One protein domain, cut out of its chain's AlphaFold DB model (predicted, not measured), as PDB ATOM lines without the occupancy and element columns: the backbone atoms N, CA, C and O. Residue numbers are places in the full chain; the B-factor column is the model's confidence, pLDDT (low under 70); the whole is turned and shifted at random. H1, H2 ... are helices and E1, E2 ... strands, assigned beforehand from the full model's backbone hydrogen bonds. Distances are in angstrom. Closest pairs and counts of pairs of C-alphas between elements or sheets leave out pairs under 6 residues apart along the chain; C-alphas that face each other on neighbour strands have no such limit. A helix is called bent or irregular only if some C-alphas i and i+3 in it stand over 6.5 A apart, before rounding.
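This is residues 8 to 164 of the 165 residues of an uncharacterized protein of Planctomycetaceae bacterium SCGC AG-212-F19 (UniProt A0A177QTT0). A loose cluster of short helices has one helix sticking out at an end: H3, H5 and H7 pack round H6, H1 and H2 cross beside that group, and residues 152 to 164, mostly H9, stick out beyond the H1 and H2 end. E1 and E2 form a small two-stranded antiparallel ribbon at the side, with the short H8 leading into E2. The printed part has 157 residues, in the order E1, H1 to H8, E2, H9, and is mostly helix. It is loose, with a radius of gyration of the C-alphas of 19.4 A, and only just elongated, spanning 74 by 37 by 25 A.

E1, residues 8 to 11, is antiparallel to E2, residues 135 to 139, at 152 degrees; N 8 and O 138 are 2.8 A apart and N 10 and O 136 2.9 A, both within hydrogen-bond range. H1, residues 17 to 35, touches H2, residues 44 to 54, with residues 23 to 31 alone, at a steep tilt of 51 degrees, opposite ways; the closest C-alphas, of Phe 27 and Thr 51, are 5.7 A apart. H1 touches H8, residues 131 to 134, with residues 19 to 23 alone; the closest C-alphas, of Leu 23 and Thr 132, are 7.7 A apart. H3, residues 56 to 61, touches the hub H6, residues 98 to 109, at a steep tilt of 40 degrees, the closest C-alphas being Ala 56 and Tyr 99 at 5.2 A. H2 and H6 only just touch, only at their ends, with 3 pairs of C-alphas within 8 A, the closest Ala 53 and Val 98 at 6.5 A. H4, residues 65 to 72, touches H5, residues 80 to 88, only at the corner, the closest C-alphas being Ala 71 and Pro 80 at 5.0 A. H5 touches H6, the closest C-alphas being Lys 88 and Val 105 at 7.1 A. H6 and H7, residues 116 to 125, form a helical hairpin at 33 degrees, only just short of steep; the closest C-alphas, of Leu 107 and Leu 119, are 5.5 A apart. H9, residues 149 to 162, touches no helix. Every O i to N i+4 pair is within hydrogen-bond range in H2, H3, H4, H6, H7 and H9; 13 of 15 are in H1 and 4 of 5 in H5, and H8 is too short for one.

E1 begins at C-alpha 8 (160.616, 197.043, 194.190). H1 measures 26.1 A, H2 15.2 A, H6 16.3 A and H7 13.8 A from first to last C-alpha. H5 is only just irregular: C-alphas 85 and 88 are 6.8 A apart. H9 measures 20.3 A and ends at C-alpha 162 (168.133, 209.258, 224.790).

The two C-alphas farthest apart, of Asp 113 and Asn 164, are 73.7 A apart. The printed part has no cut and no long link. Its mean pLDDT is 85.2; residue 19, residues 125 to 127 and residues 160 to 164 are under 70.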
ATOM      1  N   VAL A   8     160.852 198.314 194.879       88.12
ATOM      2  CA  VAL A   8     160.616 197.043 194.190       88.12
ATOM      3  C   VAL A   8     161.519 196.963 192.963       88.12
ATOM      4  O   VAL A   8     161.480 197.848 192.113       88.12
ATOM      5  N   LEU A   9     162.295 195.884 192.852       87.94
ATOM      6  CA  LEU A   9     162.995 195.517 191.622       87.94
ATOM      7  C   LEU A   9     162.085 194.601 190.793       87.94
ATOM      8  O   LEU A   9     161.662 193.553 191.277       87.94
ATOM      9  N   ALA A  10     161.758 195.008 189.571       86.69
ATOM     10  CA  ALA A  10     160.832 194.305 188.685       86.69
ATOM     11  C   ALA A  10     161.353 194.258 187.244       86.69
ATOM     12  O   ALA A  10     162.297 194.963 186.892       86.69
ATOM     13  N   THR A  11     160.712 193.442 186.407       86.06
ATOM     14  CA  THR A  11     161.060 193.250 184.995       86.06
ATOM     15  C   THR A  11     159.857 193.632 184.132       86.06
ATOM     16  O   THR A  11     158.727 193.272 184.460       86.06
ATOM     17  N   GLN A  12     160.059 194.392 183.053       78.94
ATOM     18  CA  GLN A  12     158.953 194.807 182.168       78.94
ATOM     19  C   GLN A  12     158.553 193.739 181.150       78.94
ATOM     20  O   GLN A  12     157.421 193.730 180.673       78.94
ATOM     21  N   VAL A  13     159.473 192.834 180.830       82.00
ATOM     22  CA  VAL A  13     159.258 191.720 179.909       82.00
ATOM     23  C   VAL A  13     159.770 190.426 180.542       82.00
ATOM     24  O   VAL A  13     160.571 190.485 181.485       82.00
ATOM     25  N   PRO A  14     159.322 189.252 180.062       77.69
ATOM     26  CA  PRO A  14     159.965 187.991 180.394       77.69
ATOM     27  C   PRO A  14     161.453 188.051 180.036       77.69
ATOM     28  O   PRO A  14     161.818 188.526 178.963       77.69
ATOM     29  N   ILE A  15     162.297 187.577 180.944       78.00
ATOM     30  CA  ILE A  15     163.754 187.606 180.808       78.00
ATOM     31  C   ILE A  15     164.349 186.249 181.178       78.00
ATOM     32  O   ILE A  15     163.728 185.467 181.907       78.00
ATOM     33  N   SER A  16     165.542 185.950 180.668       76.31
ATOM     34  CA  SER A  16     166.196 184.663 180.880       76.31
ATOM     35  C   SER A  16     166.683 184.543 182.320       76.31
ATOM     36  O   SER A  16     167.569 185.271 182.768       76.31
ATOM     37  N   VAL A  17     166.138 183.576 183.061       72.06
ATOM     38  CA  VAL A  17     166.496 183.356 184.473       72.06
ATOM     39  C   VAL A  17     167.997 183.098 184.638       72.06
ATOM     40  O   VAL A  17     168.596 183.585 185.593       72.06
ATOM     41  N   TYR A  18     168.626 182.399 183.690       73.25
ATOM     42  CA  TYR A  18     170.057 182.097 183.740       73.25
ATOM     43  C   TYR A  18     170.929 183.344 183.566       73.25
ATOM     44  O   TYR A  18     171.845 183.559 184.358       73.25
ATOM     45  N   LYS A  19     170.620 184.202 182.584       69.00
ATOM     46  CA  LYS A  19     171.354 185.463 182.365       69.00
ATOM     47  C   LYS A  19     171.154 186.430 183.536       69.00
ATOM     48  O   LYS A  19     172.083 187.112 183.971       69.00
ATOM     49  N   ASN A  20     169.965 186.408 184.131       75.88
ATOM     50  CA  ASN A  20     169.649 187.198 185.314       75.88
ATOM     51  C   ASN A  20     170.280 186.713 186.597       75.88
ATOM     52  O   ASN A  20     170.538 187.539 187.467       75.88
ATOM     53  N   ALA A  21     170.503 185.410 186.748       83.19
ATOM     54  CA  ALA A  21     171.100 184.874 187.959       83.19
ATOM     55  C   ALA A  21     172.444 185.563 188.227       83.19
ATOM     56  O   ALA A  21     172.666 186.044 189.334       83.19
ATOM     57  N   THR A  22     173.280 185.740 187.199       84.44
ATOM     58  CA  THR A  22     174.545 186.477 187.323       84.44
ATOM     59  C   THR A  22     174.324 187.943 187.703       84.44
ATOM     60  O   THR A  22     174.976 188.432 188.623       84.44
ATOM     61  N   LEU A  23     173.389 188.651 187.057       87.94
ATOM     62  CA  LEU A  23     173.079 190.048 187.398       87.94
ATOM     63  C   LEU A  23     172.609 190.189 188.857       87.94
ATOM     64  O   LEU A  23     173.090 191.061 189.578       87.94
ATOM     65  N   MET A  24     171.698 189.320 189.302       90.75
ATOM     66  CA  MET A  24     171.144 189.330 190.658       90.75
ATOM     67  C   MET A  24     172.183 188.932 191.706       90.75
ATOM     68  O   MET A  24     172.266 189.575 192.748       90.75
ATOM     69  N   VAL A  25     173.011 187.919 191.433       91.69
ATOM     70  CA  VAL A  25     174.116 187.535 192.322       91.69
ATOM     71  C   VAL A  25     175.069 188.709 192.500       91.69
ATOM     72  O   VAL A  25     175.390 189.057 193.631       91.69
ATOM     73  N   ARG A  26     175.465 189.377 191.411       91.31
ATOM     74  CA  ARG A  26     176.334 190.560 191.485       91.31
ATOM     75  C   ARG A  26     175.691 191.688 192.284       91.31
ATOM     76  O   ARG A  26     176.348 192.259 193.147       91.31
ATOM     77  N   PHE A  27     174.410 191.962 192.046       93.31
ATOM     78  CA  PHE A  27     173.662 192.965 192.799       93.31
ATOM     79  C   PHE A  27     173.693 192.680 194.308       93.31
ATOM     80  O   PHE A  27     174.049 193.552 195.096       93.31
ATOM     81  N   LEU A  28     173.395 191.441 194.710       94.81
ATOM     82  CA  LEU A  28     173.399 191.025 196.114       94.81
ATOM     83  C   LEU A  28     174.803 191.036 196.732       94.81
ATOM     84  O   LEU A  28     174.950 191.433 197.886       94.81
ATOM     85  N   VAL A  29     175.831 190.649 195.972       95.38
ATOM     86  CA  VAL A  29     177.231 190.728 196.414       95.38
ATOM     87  C   VAL A  29     177.614 192.176 196.695       95.38
ATOM     88  O   VAL A  29     178.082 192.462 197.790       95.38
ATOM     89  N   TYR A  30     177.349 193.117 195.785       95.06
ATOM     90  CA  TYR A  30     177.677 194.524 196.029       95.06
ATOM     91  C   TYR A  30     176.889 195.124 197.199       95.06
ATOM     92  O   TYR A  30     177.434 195.948 197.932       95.06
ATOM     93  N   ILE A  31     175.642 194.694 197.434       95.38
ATOM     94  CA  ILE A  31     174.898 195.067 198.648       95.38
ATOM     95  C   ILE A  31     175.640 194.575 199.893       95.38
ATOM     96  O   ILE A  31     175.893 195.363 200.804       95.38
ATOM     97  N   ALA A  32     176.004 193.291 199.930       95.50
ATOM     98  CA  ALA A  32     176.698 192.695 201.066       95.50
ATOM     99  C   ALA A  32     178.054 193.371 201.321       95.50
ATOM    100  O   ALA A  32     178.344 193.759 202.450       95.50
ATOM    101  N   GLU A  33     178.850 193.590 200.277       95.00
ATOM    102  CA  GLU A  33     180.151 194.259 200.365       95.00
ATOM    103  C   GLU A  33     180.022 195.721 200.832       95.00
ATOM    104  O   GLU A  33     180.854 196.199 201.607       95.00
ATOM    105  N   SER A  34     178.942 196.414 200.453       94.00
ATOM    106  CA  SER A  34     178.646 197.772 200.937       94.00
ATOM    107  C   SER A  34     178.276 197.781 202.420       94.00
ATOM    108  O   SER A  34     178.791 198.602 203.177       94.00
ATOM    109  N   ILE A  35     177.441 196.836 202.868       91.62
ATOM    110  CA  ILE A  35     177.087 196.663 204.290       91.62
ATOM    111  C   ILE A  35     178.338 196.334 205.119       91.62
ATOM    112  O   ILE A  35     178.528 196.875 206.209       91.62
ATOM    113  N   LEU A  36     179.223 195.491 204.581       93.31
ATOM    114  CA  LEU A  36     180.514 195.141 205.178       93.31
ATOM    115  C   LEU A  36     181.568 196.255 205.064       93.31
ATOM    116  O   LEU A  36     182.691 196.072 205.532       93.31
ATOM    117  N   LYS A  37     181.217 197.411 204.484       90.00
ATOM    118  CA  LYS A  37     182.082 198.592 204.315       90.00
ATOM    119  C   LYS A  37     183.339 198.340 203.476       90.00
ATOM    120  O   LYS A  37     184.337 199.040 203.638       90.00
ATOM    121  N   ARG A  38     183.296 197.340 202.599       90.62
ATOM    122  CA  ARG A  38     184.353 197.046 201.620       90.62
ATOM    123  C   ARG A  38     184.150 197.822 200.324       90.62
ATOM    124  O   ARG A  38     185.119 198.146 199.651       90.62
ATOM    125  N   GLU A  39     182.901 198.174 200.039       91.19
ATOM    126  CA  GLU A  39     182.512 199.072 198.958       91.19
ATOM    127  C   GLU A  39     181.978 200.402 199.502       91.19
ATOM    128  O   GLU A  39     181.487 200.495 200.632       91.19
ATOM    129  N   SER A  40     182.076 201.448 198.680       90.56
ATOM    130  CA  SER A  40     181.719 202.823 199.068       90.56
ATOM    131  C   SER A  40     180.266 203.215 198.769       90.56
ATOM    132  O   SER A  40     179.873 204.348 199.059       90.56
ATOM    133  N   TYR A  41     179.464 202.299 198.215       93.69
ATOM    134  CA  TYR A  41     178.073 202.577 197.857       93.69
ATOM    135  C   TYR A  41     177.219 202.816 199.106       93.69
ATOM    136  O   TYR A  41     177.184 202.018 200.046       93.69
ATOM    137  N   ARG A  42     176.495 203.932 199.106       92.75
ATOM    138  CA  ARG A  42     175.698 204.405 200.242       92.75
ATOM    139  C   ARG A  42     174.271 203.901 200.196       92.75
ATOM    140  O   ARG A  42     173.675 203.707 201.254       92.75
ATOM    141  N   THR A  43     173.722 203.691 199.001       93.56
ATOM    142  CA  THR A  43     172.303 203.369 198.799       93.56
ATOM    143  C   THR A  43     172.101 202.196 197.845       93.56
ATOM    144  O   THR A  43     172.957 201.892 197.012       93.56
ATOM    145  N   ILE A  44     170.926 201.565 197.915       93.62
ATOM    146  CA  ILE A  44     170.513 200.546 196.939       93.62
ATOM    147  C   ILE A  44     170.504 201.105 195.508       93.62
ATOM    148  O   ILE A  44     170.875 200.388 194.578       93.62
ATOM    149  N   ALA A  45     170.121 202.373 195.317       92.38
ATOM    150  CA  ALA A  45     170.146 203.014 194.002       92.38
ATOM    151  C   ALA A  45     171.563 203.059 193.403       92.38
ATOM    152  O   ALA A  45     171.741 202.753 192.224       92.38
ATOM    153  N   GLU A  46     172.573 203.389 194.213       92.44
ATOM    154  CA  GLU A  46     173.974 203.401 193.780       92.44
ATOM    155  C   GLU A  46     174.467 201.998 193.423       92.44
ATOM    156  O   GLU A  46     175.055 201.810 192.356       92.44
ATOM    157  N   VAL A  47     174.166 201.002 194.263       93.94
ATOM    158  CA  VAL A  47     174.541 199.607 193.993       93.94
ATOM    159  C   VAL A  47     173.873 199.092 192.721       93.94
ATOM    160  O   VAL A  47     174.525 198.454 191.893       93.94
ATOM    161  N   TRP A  48     172.587 199.391 192.523       92.38
ATOM    162  CA  TRP A  48     171.872 199.013 191.308       92.38
ATOM    163  C   TRP A  48     172.479 199.679 190.073       92.38
ATOM    164  O   TRP A  48     172.748 198.999 189.085       92.38
ATOM    165  N   HIS A  49     172.758 200.985 190.138       88.75
ATOM    166  CA  HIS A  49     173.378 201.716 189.036       88.75
ATOM    167  C   HIS A  49     174.747 201.131 188.672       88.75
ATOM    168  O   HIS A  49     175.012 200.878 187.498       88.75
ATOM    169  N   HIS A  50     175.588 200.859 189.674       89.06
ATOM    170  CA  HIS A  50     176.884 200.226 189.466       89.06
ATOM    171  C   HIS A  50     176.741 198.832 188.848       89.06
ATOM    172  O   HIS A  50     177.394 198.523 187.848       89.06
ATOM    173  N   THR A  51     175.861 198.000 189.406       90.00
ATOM    174  CA  THR A  51     175.644 196.631 188.925       90.00
ATOM    175  C   THR A  51     175.155 196.637 187.481       90.00
ATOM    176  O   THR A  51     175.712 195.931 186.647       90.00
ATOM    177  N   ALA A  52     174.156 197.463 187.160       85.75
ATOM    178  CA  ALA A  52     173.602 197.557 185.818       85.75
ATOM    179  C   ALA A  52     174.639 198.068 184.805       85.75
ATOM    180  O   ALA A  52     174.797 197.478 183.737       85.75
ATOM    181  N   ALA A  53     175.395 199.114 185.160       81.31
ATOM    182  CA  ALA A  53     176.430 199.677 184.295       81.31
ATOM    183  C   ALA A  53     177.551 198.667 184.013       81.31
ATOM    184  O   ALA A  53     177.943 198.466 182.866       81.31
ATOM    185  N   THR A  54     178.028 197.975 185.045       82.19
ATOM    186  CA  THR A  54     179.097 196.976 184.912       82.19
ATOM    187  C   THR A  54     178.597 195.625 184.395       82.19
ATOM    188  O   THR A  54     179.396 194.714 184.182       82.19
ATOM    189  N   ASN A  55     177.290 195.440 184.186       85.50
ATOM    190  CA  ASN A  55     176.749 194.246 183.532       85.50
ATOM    191  C   ASN A  55     176.741 194.340 182.006       85.50
ATOM    192  O   ASN A  55     176.550 193.320 181.350       85.50
ATOM    193  N   ALA A  56     177.007 195.523 181.445       82.62
ATOM    194  CA  ALA A  56     177.094 195.730 180.002       82.62
ATOM    195  C   ALA A  56     178.018 194.708 179.321       82.62
ATOM    196  O   ALA A  56     177.645 194.120 178.313       82.62
ATOM    197  N   ILE A  57     179.178 194.432 179.923       86.00
ATOM    198  CA  ILE A  57     180.152 193.472 179.392       86.00
ATOM    199  C   ILE A  57     179.565 192.061 179.355       86.00
ATOM    200  O   ILE A  57     179.573 191.436 178.303       86.00
ATOM    201  N   ASN A  58     178.986 191.576 180.459       85.19
ATOM    202  CA  ASN A  58     178.354 190.252 180.488       85.19
ATOM    203  C   ASN A  58     177.242 190.141 179.442       85.19
ATOM    204  O   ASN A  58     177.124 189.119 178.775       85.19
ATOM    205  N   ALA A  59     176.461 191.209 179.265       84.25
ATOM    206  CA  ALA A  59     175.406 191.237 178.266       84.25
ATOM    207  C   ALA A  59     175.958 191.116 176.837       84.25
ATOM    208  O   ALA A  59     175.357 190.398 176.042       84.25
ATOM    209  N   ILE A  60     177.086 191.770 176.527       87.81
ATOM    210  CA  ILE A  60     177.778 191.652 175.230       87.81
ATOM    211  C   ILE A  60     178.343 190.240 175.046       87.81
ATOM    212  O   ILE A  60     178.188 189.652 173.980       87.81
ATOM    213  N   LEU A  61     178.975 189.676 176.079       88.25
ATOM    214  CA  LEU A  61     179.564 188.337 176.005       88.25
ATOM    215  C   LEU A  61     178.509 187.245 175.803       88.25
ATOM    216  O   LEU A  61     178.743 186.300 175.058       88.25
ATOM    217  N   ASP A  62     177.332 187.396 176.409       85.06
ATOM    218  CA  ASP A  62     176.205 186.466 176.270       85.06
ATOM    219  C   ASP A  62     175.415 186.634 174.953       85.06
ATOM    220  O   ASP A  62     174.341 186.038 174.797       85.06
ATOM    221  N   TYR A  63     175.907 187.450 174.012       85.19
ATOM    222  CA  TYR A  63     175.318 187.598 172.678       85.19
ATOM    223  C   TYR A  63     175.432 186.311 171.846       85.19
ATOM    224  O   TYR A  63     174.478 185.932 171.168       85.19
ATOM    225  N   SER A  64     176.582 185.637 171.906       87.38
ATOM    226  CA  SER A  64     176.860 184.405 171.158       87.38
ATOM    227  C   SER A  64     177.942 183.584 171.852       87.38
ATOM    228  O   SER A  64     178.877 184.168 172.411       87.38
ATOM    229  N   ASP A  65     177.865 182.260 171.746       88.88
ATOM    230  CA  ASP A  65     178.834 181.354 172.368       88.88
ATOM    231  C   ASP A  65     180.260 181.597 171.855       88.88
ATOM    232  O   ASP A  65     181.199 181.558 172.643       88.88
ATOM    233  N   GLU A  66     180.446 181.985 170.589       90.00
ATOM    234  CA  GLU A  66     181.770 182.285 170.033       90.00
ATOM    235  C   GLU A  66     182.417 183.521 170.674       90.00
ATOM    236  O   GLU A  66     183.615 183.519 170.962       90.00
ATOM    237  N   VAL A  67     181.633 184.577 170.929       90.31
ATOM    238  CA  VAL A  67     182.104 185.776 171.653       90.31
ATOM    239  C   VAL A  67     182.487 185.393 173.078       90.31
ATOM    240  O   VAL A  67     183.542 185.805 173.566       90.31
ATOM    241  N   LYS A  68     181.646 184.591 173.737       90.62
ATOM    242  CA  LYS A  68     181.878 184.140 175.107       90.62
ATOM    243  C   LYS A  68     183.141 183.293 175.206       90.62
ATOM    244  O   LYS A  68     184.017 183.599 176.009       90.62
ATOM    245  N   GLU A  69     183.274 182.272 174.369       91.62
ATOM    246  CA  GLU A  69     184.452 181.409 174.331       91.62
ATOM    247  C   GLU A  69     185.723 182.196 174.037       91.62
ATOM    248  O   GLU A  69     186.720 182.018 174.731       91.62
ATOM    249  N   TRP A  70     185.697 183.089 173.045       92.69
ATOM    250  CA  TRP A  70     186.841 183.941 172.731       92.69
ATOM    251  C   TRP A  70     187.250 184.814 173.918       92.69
ATOM    252  O   TRP A  70     188.435 184.897 174.229       92.69
ATOM    253  N   ALA A  71     186.287 185.422 174.613       91.25
ATOM    254  CA  ALA A  71     186.575 186.327 175.718       91.25
ATOM    255  C   ALA A  71     187.262 185.635 176.904       91.25
ATOM    256  O   ALA A  71     188.063 186.273 177.588       91.25
ATOM    257  N   PHE A  72     186.966 184.351 177.135       91.56
ATOM    258  CA  PHE A  72     187.559 183.545 178.210       91.56
ATOM    259  C   PHE A  72     188.735 182.670 177.761       91.56
ATOM    260  O   PHE A  72     189.437 182.120 178.610       91.56
ATOM    261  N   ARG A  73     188.977 182.532 176.454       90.50
ATOM    262  CA  ARG A  73     190.123 181.789 175.929       90.50
ATOM    263  C   ARG A  73     191.399 182.577 176.180       90.50
ATOM    264  O   ARG A  73     191.498 183.749 175.828       90.50
ATOM    265  N   GLU A  74     192.394 181.919 176.754       88.12
ATOM    266  CA  GLU A  74     193.704 182.523 176.951       88.12
ATOM    267  C   GLU A  74     194.396 182.736 175.598       88.12
ATOM    268  O   GLU A  74     194.567 181.798 174.815       88.12
ATOM    269  N   ILE A  75     194.780 183.981 175.317       80.00
ATOM    270  CA  ILE A  75     195.516 184.361 174.115       80.00
ATOM    271  C   ILE A  75     196.794 185.050 174.590       80.00
ATOM    272  O   ILE A  75     196.749 186.135 175.160       80.00
ATOM    273  N   ASN A  76     197.948 184.418 174.372       79.50
ATOM    274  CA  ASN A  76     199.255 184.940 174.794       79.50
ATOM    275  C   ASN A  76     199.376 185.206 176.311       79.50
ATOM    276  O   ASN A  76     199.950 186.215 176.716       79.50
ATOM    277  N   GLY A  77     198.847 184.315 177.155       83.56
ATOM    278  CA  GLY A  77     198.978 184.433 178.614       83.56
ATOM    279  C   GLY A  77     197.879 185.245 179.303       83.56
ATOM    280  O   GLY A  77     197.883 185.346 180.528       83.56
ATOM    281  N   LEU A  78     196.955 185.848 178.545       88.38
ATOM    282  CA  LEU A  78     195.890 186.685 179.093       88.38
ATOM    283  C   LEU A  78     194.583 186.469 178.325       88.38
ATOM    284  O   LEU A  78     194.560 186.477 177.094       88.38
ATOM    285  N   ALA A  79     193.476 186.270 179.038       91.56
ATOM    286  CA  ALA A  79     192.170 186.211 178.387       91.56
ATOM    287  C   ALA A  79     191.739 187.626 177.946       91.56
ATOM    288  O   ALA A  79     191.940 188.577 178.713       91.56
ATOM    289  N   PRO A  80     191.100 187.809 176.773       91.88
ATOM    290  CA  PRO A  80     190.643 189.126 176.319       91.88
ATOM    291  C   PRO A  80     189.783 189.866 177.346       91.88
ATOM    292  O   PRO A  80     189.927 191.073 177.518       91.88
ATOM    293  N   ILE A  81     188.941 189.156 178.103       90.75
ATOM    294  CA  ILE A  81     188.153 189.773 179.177       90.75
ATOM    295  C   ILE A  81     189.027 190.366 180.292       90.75
ATOM    296  O   ILE A  81     188.703 191.411 180.853       90.75
ATOM    297  N   GLN A  82     190.155 189.732 180.608       89.94
ATOM    298  CA  GLN A  82     191.082 190.216 181.628       89.94
ATOM    299  C   GLN A  82     191.847 191.444 181.125       89.94
ATOM    300  O   GLN A  82     191.915 192.438 181.845       89.94
ATOM    301  N   ASP A  83     192.343 191.424 179.882       91.19
ATOM    302  CA  ASP A  83     192.991 192.595 179.270       91.19
ATOM    303  C   ASP A  83     192.021 193.784 179.171       91.19
ATOM    304  O   ASP A  83     192.377 194.929 179.461       91.19
ATOM    305  N   PHE A  84     190.750 193.504 178.862       91.50
ATOM    306  CA  PHE A  84     189.690 194.505 178.868       91.50
ATOM    307  C   PHE A  84     189.562 195.170 180.243       91.50
ATOM    308  O   PHE A  84     189.608 196.398 180.339       91.50
ATOM    309  N   MET A  85     189.414 194.373 181.307       87.12
ATOM    310  CA  MET A  85     189.183 194.878 182.665       87.12
ATOM    311  C   MET A  85     190.396 195.614 183.244       87.12
ATOM    312  O   MET A  85     190.229 196.597 183.962       87.12
ATOM    313  N   ILE A  86     191.611 195.143 182.952       88.81
ATOM    314  CA  ILE A  86     192.835 195.632 183.600       88.81
ATOM    315  C   ILE A  86     193.466 196.792 182.825       88.81
ATOM    316  O   ILE A  86     194.099 197.644 183.439       88.81
ATOM    317  N   SER A  87     193.299 196.851 181.502       89.06
ATOM    318  CA  SER A  87     194.043 197.787 180.654       89.06
ATOM    319  C   SER A  87     193.147 198.494 179.644       89.06
ATOM    320  O   SER A  87     192.981 199.713 179.697       89.06
ATOM    321  N   LYS A  88     192.514 197.746 178.733       89.62
ATOM    322  CA  LYS A  88     191.936 198.330 177.512       89.62
ATOM    323  C   LYS A  88     190.709 199.200 177.745       89.62
ATOM    324  O   LYS A  88     190.464 200.073 176.923       89.62
ATOM    325  N   SER A  89     189.950 198.987 178.818       89.00
ATOM    326  CA  SER A  89     188.751 199.784 179.122       89.00
ATOM    327  C   SER A  89     189.022 201.033 179.971       89.00
ATOM    328  O   SER A  89     188.160 201.914 180.064       89.00
ATOM    329  N   GLN A  90     190.210 201.154 180.576       88.00
ATOM    330  CA  GLN A  90     190.507 202.239 181.512       88.00
ATOM    331  C   GLN A  90     190.438 203.611 180.827       88.00
ATOM    332  O   GLN A  90     191.080 203.854 179.810       88.00
ATOM    333  N   GLY A  91     189.630 204.517 181.384       87.69
ATOM    334  CA  GLY A  91     189.448 205.878 180.860       87.69
ATOM    335  C   GLY A  91     188.655 205.981 179.550       87.69
ATOM    336  O   GLY A  91     188.461 207.089 179.059       87.69
ATOM    337  N   ARG A  92     188.174 204.860 178.990       89.25
ATOM    338  CA  ARG A  92     187.462 204.832 177.698       89.25
ATOM    339  C   ARG A  92     185.945 204.693 177.820       89.25
ATOM    340  O   ARG A  92     185.248 204.922 176.842       89.25
ATOM    341  N   LEU A  93     185.436 204.326 178.997       89.19
ATOM    342  CA  LEU A  93     184.007 204.111 179.230       89.19
ATOM    343  C   LEU A  93     183.341 205.398 179.733       89.19
ATOM    344  O   LEU A  93     183.479 205.775 180.900       89.19
ATOM    345  N   ARG A  94     182.603 206.081 178.857       87.38
ATOM    346  CA  ARG A  94     181.865 207.300 179.191       87.38
ATOM    347  C   ARG A  94     180.617 206.947 179.994       87.38
ATOM    348  O   ARG A  94     179.896 205.984 179.713       87.38
ATOM    349  N   ARG A  95     180.307 207.780 180.989       78.31
ATOM    350  CA  ARG A  95     179.081 207.636 181.778       78.31
ATOM    351  C   ARG A  95     177.864 207.732 180.851       78.31
ATOM    352  O   ARG A  95     177.758 208.672 180.075       78.31
ATOM    353  N   GLY A  96     176.960 206.759 180.935       77.00
ATOM    354  CA  GLY A  96     175.773 206.679 180.073       77.00
ATOM    355  C   GLY A  96     175.988 205.973 178.728       77.00
ATOM    356  O   GLY A  96     175.006 205.535 178.144       77.00
ATOM    357  N   HIS A  97     177.236 205.769 178.288       84.12
ATOM    358  CA  HIS A  97     177.576 205.072 177.033       84.12
ATOM    359  C   HIS A  97     178.366 203.778 177.265       84.12
ATOM    360  O   HIS A  97     178.921 203.209 176.333       84.12
ATOM    361  N   VAL A  98     178.394 203.275 178.506       84.75
ATOM    362  CA  VAL A  98     179.204 202.110 178.909       84.75
ATOM    363  C   VAL A  98     178.990 200.903 177.995       84.75
ATOM    364  O   VAL A  98     179.941 200.183 177.717       84.75
ATOM    365  N   TYR A  99     177.768 200.690 177.506       85.69
ATOM    366  CA  TYR A  99     177.468 199.598 176.583       85.69
ATOM    367  C   TYR A  99     178.143 199.774 175.213       85.69
ATOM    368  O   TYR A  99     178.903 198.905 174.791       85.69
ATOM    369  N   GLU A 100     177.908 200.911 174.556       86.00
ATOM    370  CA  GLU A 100     178.489 201.273 173.254       86.00
ATOM    371  C   GLU A 100     180.022 201.288 173.310       86.00
ATOM    372  O   GLU A 100     180.694 200.709 172.454       86.00
ATOM    373  N   ASP A 101     180.574 201.886 174.365       89.56
ATOM    374  CA  ASP A 101     182.015 201.988 174.562       89.56
ATOM    375  C   ASP A 101     182.633 200.608 174.840       89.56
ATOM    376  O   ASP A 101     183.671 200.276 174.271       89.56
ATOM    377  N   SER A 102     181.978 199.756 175.643       89.81
ATOM    378  CA  SER A 102     182.457 198.385 175.884       89.81
ATOM    379  C   SER A 102     182.435 197.547 174.607       89.81
ATOM    380  O   SER A 102     183.402 196.839 174.331       89.81
ATOM    381  N   ALA A 103     181.366 197.640 173.808       89.69
ATOM    382  CA  ALA A 103     181.255 196.923 172.539       89.69
ATOM    383  C   ALA A 103     182.331 197.375 171.541       89.69
ATOM    384  O   ALA A 103     182.961 196.539 170.894       89.69
ATOM    385  N   SER A 104     182.592 198.682 171.471       90.75
ATOM    386  CA  SER A 104     183.624 199.258 170.603       90.75
ATOM    387  C   SER A 104     185.027 198.796 170.998       90.75
ATOM    388  O   SER A 104     185.789 198.344 170.148       90.75
ATOM    389  N   VAL A 105     185.355 198.826 172.294       92.50
ATOM    390  CA  VAL A 105     186.653 198.342 172.791       92.50
ATOM    391  C   VAL A 105     186.816 196.839 172.537       92.50
ATOM    392  O   VAL A 105     187.873 196.414 172.083       92.50
ATOM    393  N   LEU A 106     185.783 196.022 172.774       91.81
ATOM    394  CA  LEU A 106     185.845 194.581 172.494       91.81
ATOM    395  C   LEU A 106     186.005 194.288 170.997       91.81
ATOM    396  O   LEU A 106     186.746 193.379 170.634       91.81
ATOM    397  N   LEU A 107     185.350 195.067 170.133       92.00
ATOM    398  CA  LEU A 107     185.495 194.957 168.684       92.00
ATOM    399  C   LEU A 107     186.931 195.252 168.232       92.00
ATOM    400  O   LEU A 107     187.464 194.514 167.413       92.00
ATOM    401  N   GLU A 108     187.572 196.280 168.793       91.69
ATOM    402  CA  GLU A 108     188.986 196.588 168.525       91.69
ATOM    403  C   GLU A 108     189.937 195.480 168.997       91.69
ATOM    404  O   GLU A 108     190.986 195.260 168.394       91.69
ATOM    405  N   MET A 109     189.590 194.795 170.090       90.69
ATOM    406  CA  MET A 109     190.379 193.685 170.631       90.69
ATOM    407  C   MET A 109     190.217 192.391 169.826       90.69
ATOM    408  O   MET A 109     191.068 191.504 169.917       90.69
ATOM    409  N   ALA A 110     189.131 192.249 169.067       89.75
ATOM    410  CA  ALA A 110     188.850 191.045 168.301       89.75
ATOM    411  C   ALA A 110     189.706 190.975 167.029       89.75
ATOM    412  O   ALA A 110     189.768 191.908 166.229       89.75
ATOM    413  N   THR A 111     190.342 189.827 166.805       80.62
ATOM    414  CA  THR A 111     191.063 189.551 165.558       80.62
ATOM    415  C   THR A 111     190.084 189.222 164.424       80.62
ATOM    416  O   THR A 111     188.983 188.736 164.699       80.62
ATOM    417  N   PRO A 112     190.458 189.424 163.143       73.69
ATOM    418  CA  PRO A 112     189.618 189.050 161.999       73.69
ATOM    419  C   PRO A 112     189.189 187.574 161.989       73.69
ATOM    420  O   PRO A 112     188.085 187.272 161.550       73.69
ATOM    421  N   ASP A 113     190.029 186.682 162.525       70.88
ATOM    422  CA  ASP A 113     189.754 185.242 162.660       70.88
ATOM    423  C   ASP A 113     188.931 184.887 163.920       70.88
ATOM    424  O   ASP A 113     188.614 183.723 164.159       70.88
ATOM    425  N   GLY A 114     188.629 185.878 164.763       81.31
ATOM    426  CA  GLY A 114     187.854 185.746 165.995       81.31
ATOM    427  C   GLY A 114     186.391 186.183 165.832       81.31
ATOM    428  O   GLY A 114     185.868 186.245 164.719       81.31
ATOM    429  N   PRO A 115     185.700 186.558 166.925       88.12
ATOM    430  CA  PRO A 115     184.284 186.932 166.893       88.12
ATOM    431  C   PRO A 115     184.048 188.360 166.355       88.12
ATOM    432  O   PRO A 115     183.081 189.034 166.726       88.12
ATOM    433  N   HIS A 116     184.938 188.858 165.492       89.12
ATOM    434  CA  HIS A 116     184.899 190.224 164.975       89.12
ATOM    435  C   HIS A 116     183.575 190.503 164.256       89.12
ATOM    436  O   HIS A 116     183.018 191.593 164.389       89.12
ATOM    437  N   GLN A 117     183.039 189.550 163.489       87.38
ATOM    438  CA  GLN A 117     181.776 189.763 162.780       87.38
ATOM    439  C   GLN A 117     180.587 189.858 163.749       87.38
ATOM    440  O   GLN A 117     179.695 190.680 163.546       87.38
ATOM    441  N   GLN A 118     180.576 189.047 164.807       87.56
ATOM    442  CA  GLN A 118     179.537 189.032 165.833       87.56
ATOM    443  C   GLN A 118     179.538 190.349 166.614       87.56
ATOM    444  O   GLN A 118     178.495 190.989 166.719       87.56
ATOM    445  N   LEU A 119     180.710 190.799 167.073       88.50
ATOM    446  CA  LEU A 119     180.865 192.078 167.774       88.50
ATOM    447  C   LEU A 119     180.526 193.270 166.870       88.50
ATOM    448  O   LEU A 119     179.841 194.193 167.301       88.50
ATOM    449  N   ARG A 120     180.915 193.217 165.588       88.50
ATOM    450  CA  ARG A 120     180.567 194.247 164.601       88.50
ATOM    451  C   ARG A 120     179.051 194.402 164.459       88.50
ATOM    452  O   ARG A 120     178.566 195.526 164.417       88.50
ATOM    453  N   ARG A 121     178.291 193.298 164.440       85.38
ATOM    454  CA  ARG A 121     176.817 193.349 164.359       85.38
ATOM    455  C   ARG A 121     176.192 194.072 165.552       85.38
ATOM    456  O   ARG A 121     175.262 194.847 165.347       85.38
ATOM    457  N   ILE A 122     176.719 193.860 166.760       83.12
ATOM    458  CA  ILE A 122     176.247 194.550 167.969       83.12
ATOM    459  C   ILE A 122     176.409 196.067 167.808       83.12
ATOM    460  O   ILE A 122     175.459 196.806 168.060       83.12
ATOM    461  N   THR A 123     177.580 196.515 167.347       80.00
ATOM    462  CA  THR A 123     177.903 197.943 167.208       80.00
ATOM    463  C   THR A 123     177.194 198.605 166.022       80.00
ATOM    464  O   THR A 123     176.694 199.717 166.153       80.00
ATOM    465  N   GLU A 124     177.123 197.946 164.861       79.25
ATOM    466  CA  GLU A 124     176.627 198.557 163.616       79.25
ATOM    467  C   GLU A 124     175.105 198.466 163.448       79.25
ATOM    468  O   GLU A 124     174.490 199.367 162.878       79.25
ATOM    469  N   HIS A 125     174.477 197.389 163.924       64.25
ATOM    470  CA  HIS A 125     173.054 197.137 163.677       64.25
ATOM    471  C   HIS A 125     172.164 197.358 164.896       64.25
ATOM    472  O   HIS A 125     170.951 197.174 164.790       64.25
ATOM    473  N   ASN A 126     172.741 197.733 166.044       65.69
ATOM    474  CA  ASN A 126     172.020 197.846 167.312       65.69
ATOM    475  C   ASN A 126     171.180 196.580 167.596       65.69
ATOM    476  O   ASN A 126     170.077 196.631 168.139       65.69
ATOM    477  N   SER A 127     171.686 195.423 167.152       63.72
ATOM    478  CA  SER A 127     170.912 194.186 167.010       63.72
ATOM    479  C   SER A 127     170.696 193.448 168.330       63.72
ATOM    480  O   SER A 127     170.194 192.326 168.333       63.72
ATOM    481  N   TYR A 128     171.101 194.048 169.450       70.44
ATOM    482  CA  TYR A 128     171.003 193.448 170.768       70.44
ATOM    483  C   TYR A 128     170.724 194.497 171.841       70.44
ATOM    484  O   TYR A 128     171.484 195.449 172.016       70.44
ATOM    485  N   ALA A 129     169.650 194.270 172.594       71.81
ATOM    486  CA  ALA A 129     169.329 195.013 173.800       71.81
ATOM    487  C   ALA A 129     169.647 194.136 175.025       71.81
ATOM    488  O   ALA A 129     169.081 193.047 175.151       71.81
ATOM    489  N   PRO A 130     170.524 194.583 175.940       75.56
ATOM    490  CA  PRO A 130     170.776 193.896 177.201       75.56
ATOM    491  C   PRO A 130     169.500 193.650 178.004       75.56
ATOM    492  O   PRO A 130     168.752 194.587 178.281       75.56
ATOM    493  N   GLU A 131     169.313 192.427 178.508       77.88
ATOM    494  CA  GLU A 131     168.199 192.105 179.418       77.88
ATOM    495  C   GLU A 131     168.210 192.970 180.691       77.88
ATOM    496  O   GLU A 131     167.168 193.227 181.286       77.88
ATOM    497  N   THR A 132     169.373 193.498 181.087       79.56
ATOM    498  CA  THR A 132     169.498 194.456 182.194       79.56
ATOM    499  C   THR A 132     168.648 195.715 181.988       79.56
ATOM    500  O   THR A 132     168.167 196.275 182.968       79.56
ATOM    501  N   PHE A 133     168.397 196.141 180.743       78.88
ATOM    502  CA  PHE A 133     167.517 197.283 180.448       78.88
ATOM    503  C   PHE A 133     166.035 196.980 180.676       78.88
ATOM    504  O   PHE A 133     165.230 197.899 180.803       78.88
ATOM    505  N   CYS A 134     165.669 195.705 180.776       84.44
ATOM    506  CA  CYS A 134     164.308 195.289 181.083       84.44
ATOM    507  C   CYS A 134     163.991 195.383 182.582       84.44
ATOM    508  O   CYS A 134     162.835 195.178 182.961       84.44
ATOM    509  N   TYR A 135     164.986 195.668 183.428       87.06
ATOM    510  CA  TYR A 135     164.808 195.832 184.866       87.06
ATOM    511  C   TYR A 135     164.493 197.268 185.266       87.06
ATOM    512  O   TYR A 135     165.107 198.224 184.799       87.06
ATOM    513  N   PHE A 136     163.589 197.391 186.232       85.50
ATOM    514  CA  PHE A 136     163.164 198.658 186.804       85.50
ATOM    515  C   PHE A 136     163.212 198.581 188.317       85.50
ATOM    516  O   PHE A 136     162.683 197.651 188.927       85.50
ATOM    517  N   LEU A 137     163.821 199.601 188.909       88.19
ATOM    518  CA  LEU A 137     163.833 199.814 190.343       88.19
ATOM    519  C   LEU A 137     162.804 200.908 190.650       88.19
ATOM    520  O   LEU A 137     163.014 202.079 190.346       88.19
ATOM    521  N   LEU A 138     161.647 200.498 191.159       88.56
ATOM    522  CA  LEU A 138     160.487 201.352 191.418       88.56
ATOM    523  C   LEU A 138     160.426 201.728 192.902       88.56
ATOM    524  O   LEU A 138     160.776 200.914 193.752       88.56
ATOM    525  N   GLY A 139     159.918 202.919 193.226       89.69
ATOM    526  CA  GLY A 139     159.825 203.420 194.603       89.69
ATOM    527  C   GLY A 139     160.936 204.417 194.927       89.69
ATOM    528  O   GLY A 139     161.200 205.295 194.113       89.69
ATOM    529  N   TRP A 140     161.548 204.280 196.107       90.62
ATOM    530  CA  TRP A 140     162.570 205.198 196.634       90.62
ATOM    531  C   TRP A 140     163.885 204.469 196.977       90.62
ATOM    532  O   TRP A 140     164.278 204.423 198.150       90.62
ATOM    533  N   PRO A 141     164.558 203.834 196.000       91.06
ATOM    534  CA  PRO A 141     165.776 203.057 196.248       91.06
ATOM    535  C   PRO A 141     166.920 203.878 196.853       91.06
ATOM    536  O   PRO A 141     167.755 203.347 197.585       91.06
ATOM    537  N   GLU A 142     166.953 205.178 196.587       90.12
ATOM    538  CA  GLU A 142     167.891 206.144 197.157       90.12
ATOM    539  C   GLU A 142     167.671 206.396 198.657       90.12
ATOM    540  O   GLU A 142     168.551 206.939 199.316       90.12
ATOM    541  N   ARG A 143     166.526 205.980 199.216       89.31
ATOM    542  CA  ARG A 143     166.231 206.064 200.658       89.31
ATOM    543  C   ARG A 143     166.583 204.791 201.424       89.31
ATOM    544  O   ARG A 143     166.416 204.744 202.641       89.31
ATOM    545  N   ILE A 144     167.042 203.745 200.736       90.06
ATOM    546  CA  ILE A 144     167.513 202.518 201.381       90.06
ATOM    547  C   ILE A 144     169.029 202.620 201.528       90.06
ATOM    548  O   ILE A 144     169.776 202.342 200.587       90.06
ATOM    549  N   HIS A 145     169.463 203.046 202.713       90.38
ATOM    550  CA  HIS A 145     170.871 203.242 203.048       90.38
ATOM    551  C   HIS A 145     171.529 201.916 203.455       90.38
ATOM    552  O   HIS A 145     170.969 201.147 204.234       90.38
ATOM    553  N   LEU A 146     172.736 201.669 202.946       89.06
ATOM    554  CA  LEU A 146     173.545 200.477 203.228       89.06
ATOM    555  C   LEU A 146     174.702 200.809 204.170       89.06
ATOM    556  O   LEU A 146     174.902 200.156 205.189       89.06
ATOM    557  N   ASN A 147     175.446 201.861 203.832       83.69
ATOM    558  CA  ASN A 147     176.578 202.354 204.599       83.69
ATOM    559  C   ASN A 147     176.708 203.866 204.396       83.69
ATOM    560  O   ASN A 147     177.588 204.342 203.683       83.69
ATOM    561  N   ASP A 148     175.789 204.623 204.990       80.50
ATOM    562  CA  ASP A 148     175.813 206.082 204.932       80.50
ATOM    563  C   ASP A 148     176.449 206.656 206.213       80.50
ATOM    564  O   ASP A 148     175.858 206.527 207.293       80.50
ATOM    565  N   PRO A 149     177.648 207.269 206.130       79.94
ATOM    566  CA  PRO A 149     178.333 207.824 207.295       79.94
ATOM    567  C   PRO A 149     177.516 208.899 208.017       79.94
ATOM    568  O   PRO A 149     177.555 208.956 209.243       79.94
ATOM    569  N   VAL A 150     176.748 209.705 207.276       80.62
ATOM    570  CA  VAL A 150     175.963 210.819 207.828       80.62
ATOM    571  C   VAL A 150     174.787 210.276 208.634       80.62
ATOM    572  O   VAL A 150     174.573 210.678 209.774       80.62
ATOM    573  N   ILE A 151     174.065 209.294 208.088       80.31
ATOM    574  CA  ILE A 151     172.962 208.627 208.805       80.31
ATOM    575  C   ILE A 151     173.494 207.913 210.055       80.31
ATOM    576  O   ILE A 151     172.873 207.981 211.116       80.31
ATOM    577  N   GLN A 152     174.646 207.239 209.953       81.94
ATOM    578  CA  GLN A 152     175.274 206.556 211.091       81.94
ATOM    579  C   GLN A 152     175.674 207.542 212.198       81.94
ATOM    580  O   GLN A 152     175.521 207.229 213.378       81.94
ATOM    581  N   GLU A 153     176.168 208.724 211.837       83.69
ATOM    582  CA  GLU A 153     176.498 209.791 212.782       83.69
ATOM    583  C   GLU A 153     175.244 210.361 213.457       83.69
ATOM    584  O   GLU A 153     175.186 210.413 214.687       83.69
ATOM    585  N   CYS A 154     174.197 210.679 212.687       81.06
ATOM    586  CA  CYS A 154     172.916 211.131 213.234       81.06
ATOM    587  C   CYS A 154     172.285 210.096 214.180       81.06
ATOM    588  O   CYS A 154     171.787 210.460 215.245       81.06
ATOM    589  N   ALA A 155     172.335 208.807 213.829       80.62
ATOM    590  CA  ALA A 155     171.823 207.730 214.673       80.62
ATOM    591  C   ALA A 155     172.581 207.645 216.009       80.62
ATOM    592  O   ALA A 155     171.957 207.545 217.063       80.62
ATOM    593  N   ARG A 156     173.918 207.753 215.981       82.12
ATOM    594  CA  ARG A 156     174.752 207.775 217.196       82.12
ATOM    595  C   ARG A 156     174.449 208.981 218.080       82.12
ATOM    596  O   ARG A 156     174.305 208.809 219.287       82.12
ATOM    597  N   ALA A 157     174.330 210.170 217.490       79.75
ATOM    598  CA  ALA A 157     174.004 211.392 218.220       79.75
ATOM    599  C   ALA A 157     172.629 211.288 218.901       79.75
ATOM    600  O   ALA A 157     172.492 211.630 220.071       79.75
ATOM    601  N   HIS A 158     171.625 210.737 218.211       74.81
ATOM    602  CA  HIS A 158     170.297 210.528 218.787       74.81
ATOM    603  C   HIS A 158     170.308 209.518 219.946       74.81
ATOM    604  O   HIS A 158     169.721 209.781 220.992       74.81
ATOM    605  N   SER A 159     171.025 208.395 219.817       71.12
ATOM    606  CA  SER A 159     171.137 207.406 220.902       71.12
ATOM    607  C   SER A 159     171.836 207.949 222.156       71.12
ATOM    608  O   SER A 159     171.506 207.523 223.259       71.12
ATOM    609  N   GLN A 160     172.772 208.894 222.013       69.69
ATOM    610  CA  GLN A 160     173.443 209.539 223.149       69.69
ATOM    611  C   GLN A 160     172.537 210.519 223.903       69.69
ATOM    612  O   GLN A 160     172.676 210.658 225.115       69.69
ATOM    613  N   VAL A 161     171.605 211.178 223.210       69.19
ATOM    614  CA  VAL A 161     170.618 212.066 223.844       69.19
ATOM    615  C   VAL A 161     169.610 211.252 224.660       69.19
ATOM    616  O   VAL A 161     169.354 211.588 225.806       69.19
ATOM    617  N   VAL A 162     169.130 210.124 224.125       65.75
ATOM    618  CA  VAL A 162     168.133 209.258 224.790       65.75
ATOM    619  C   VAL A 162     168.688 208.514 226.017       65.75
ATOM    620  O   VAL A 162     167.919 208.068 226.855       65.75
ATOM    621  N   HIS A 163     170.008 208.340 226.146       59.38
ATOM    622  CA  HIS A 163     170.630 207.743 227.344       59.38
ATOM    623  C   HIS A 163     170.968 208.756 228.450       59.38
ATOM    624  O   HIS A 163     171.369 208.342 229.536       59.38
ATOM    625  N   ASN A 164     170.838 210.058 228.178       53.97
ATOM    626  CA  ASN A 164     171.094 211.133 229.140       53.97
ATOM    627  C   ASN A 164     169.800 211.780 229.680       53.97
ATOM    628  O   ASN A 164     169.887 212.756 230.427       53.97
TER     629      ASN A 164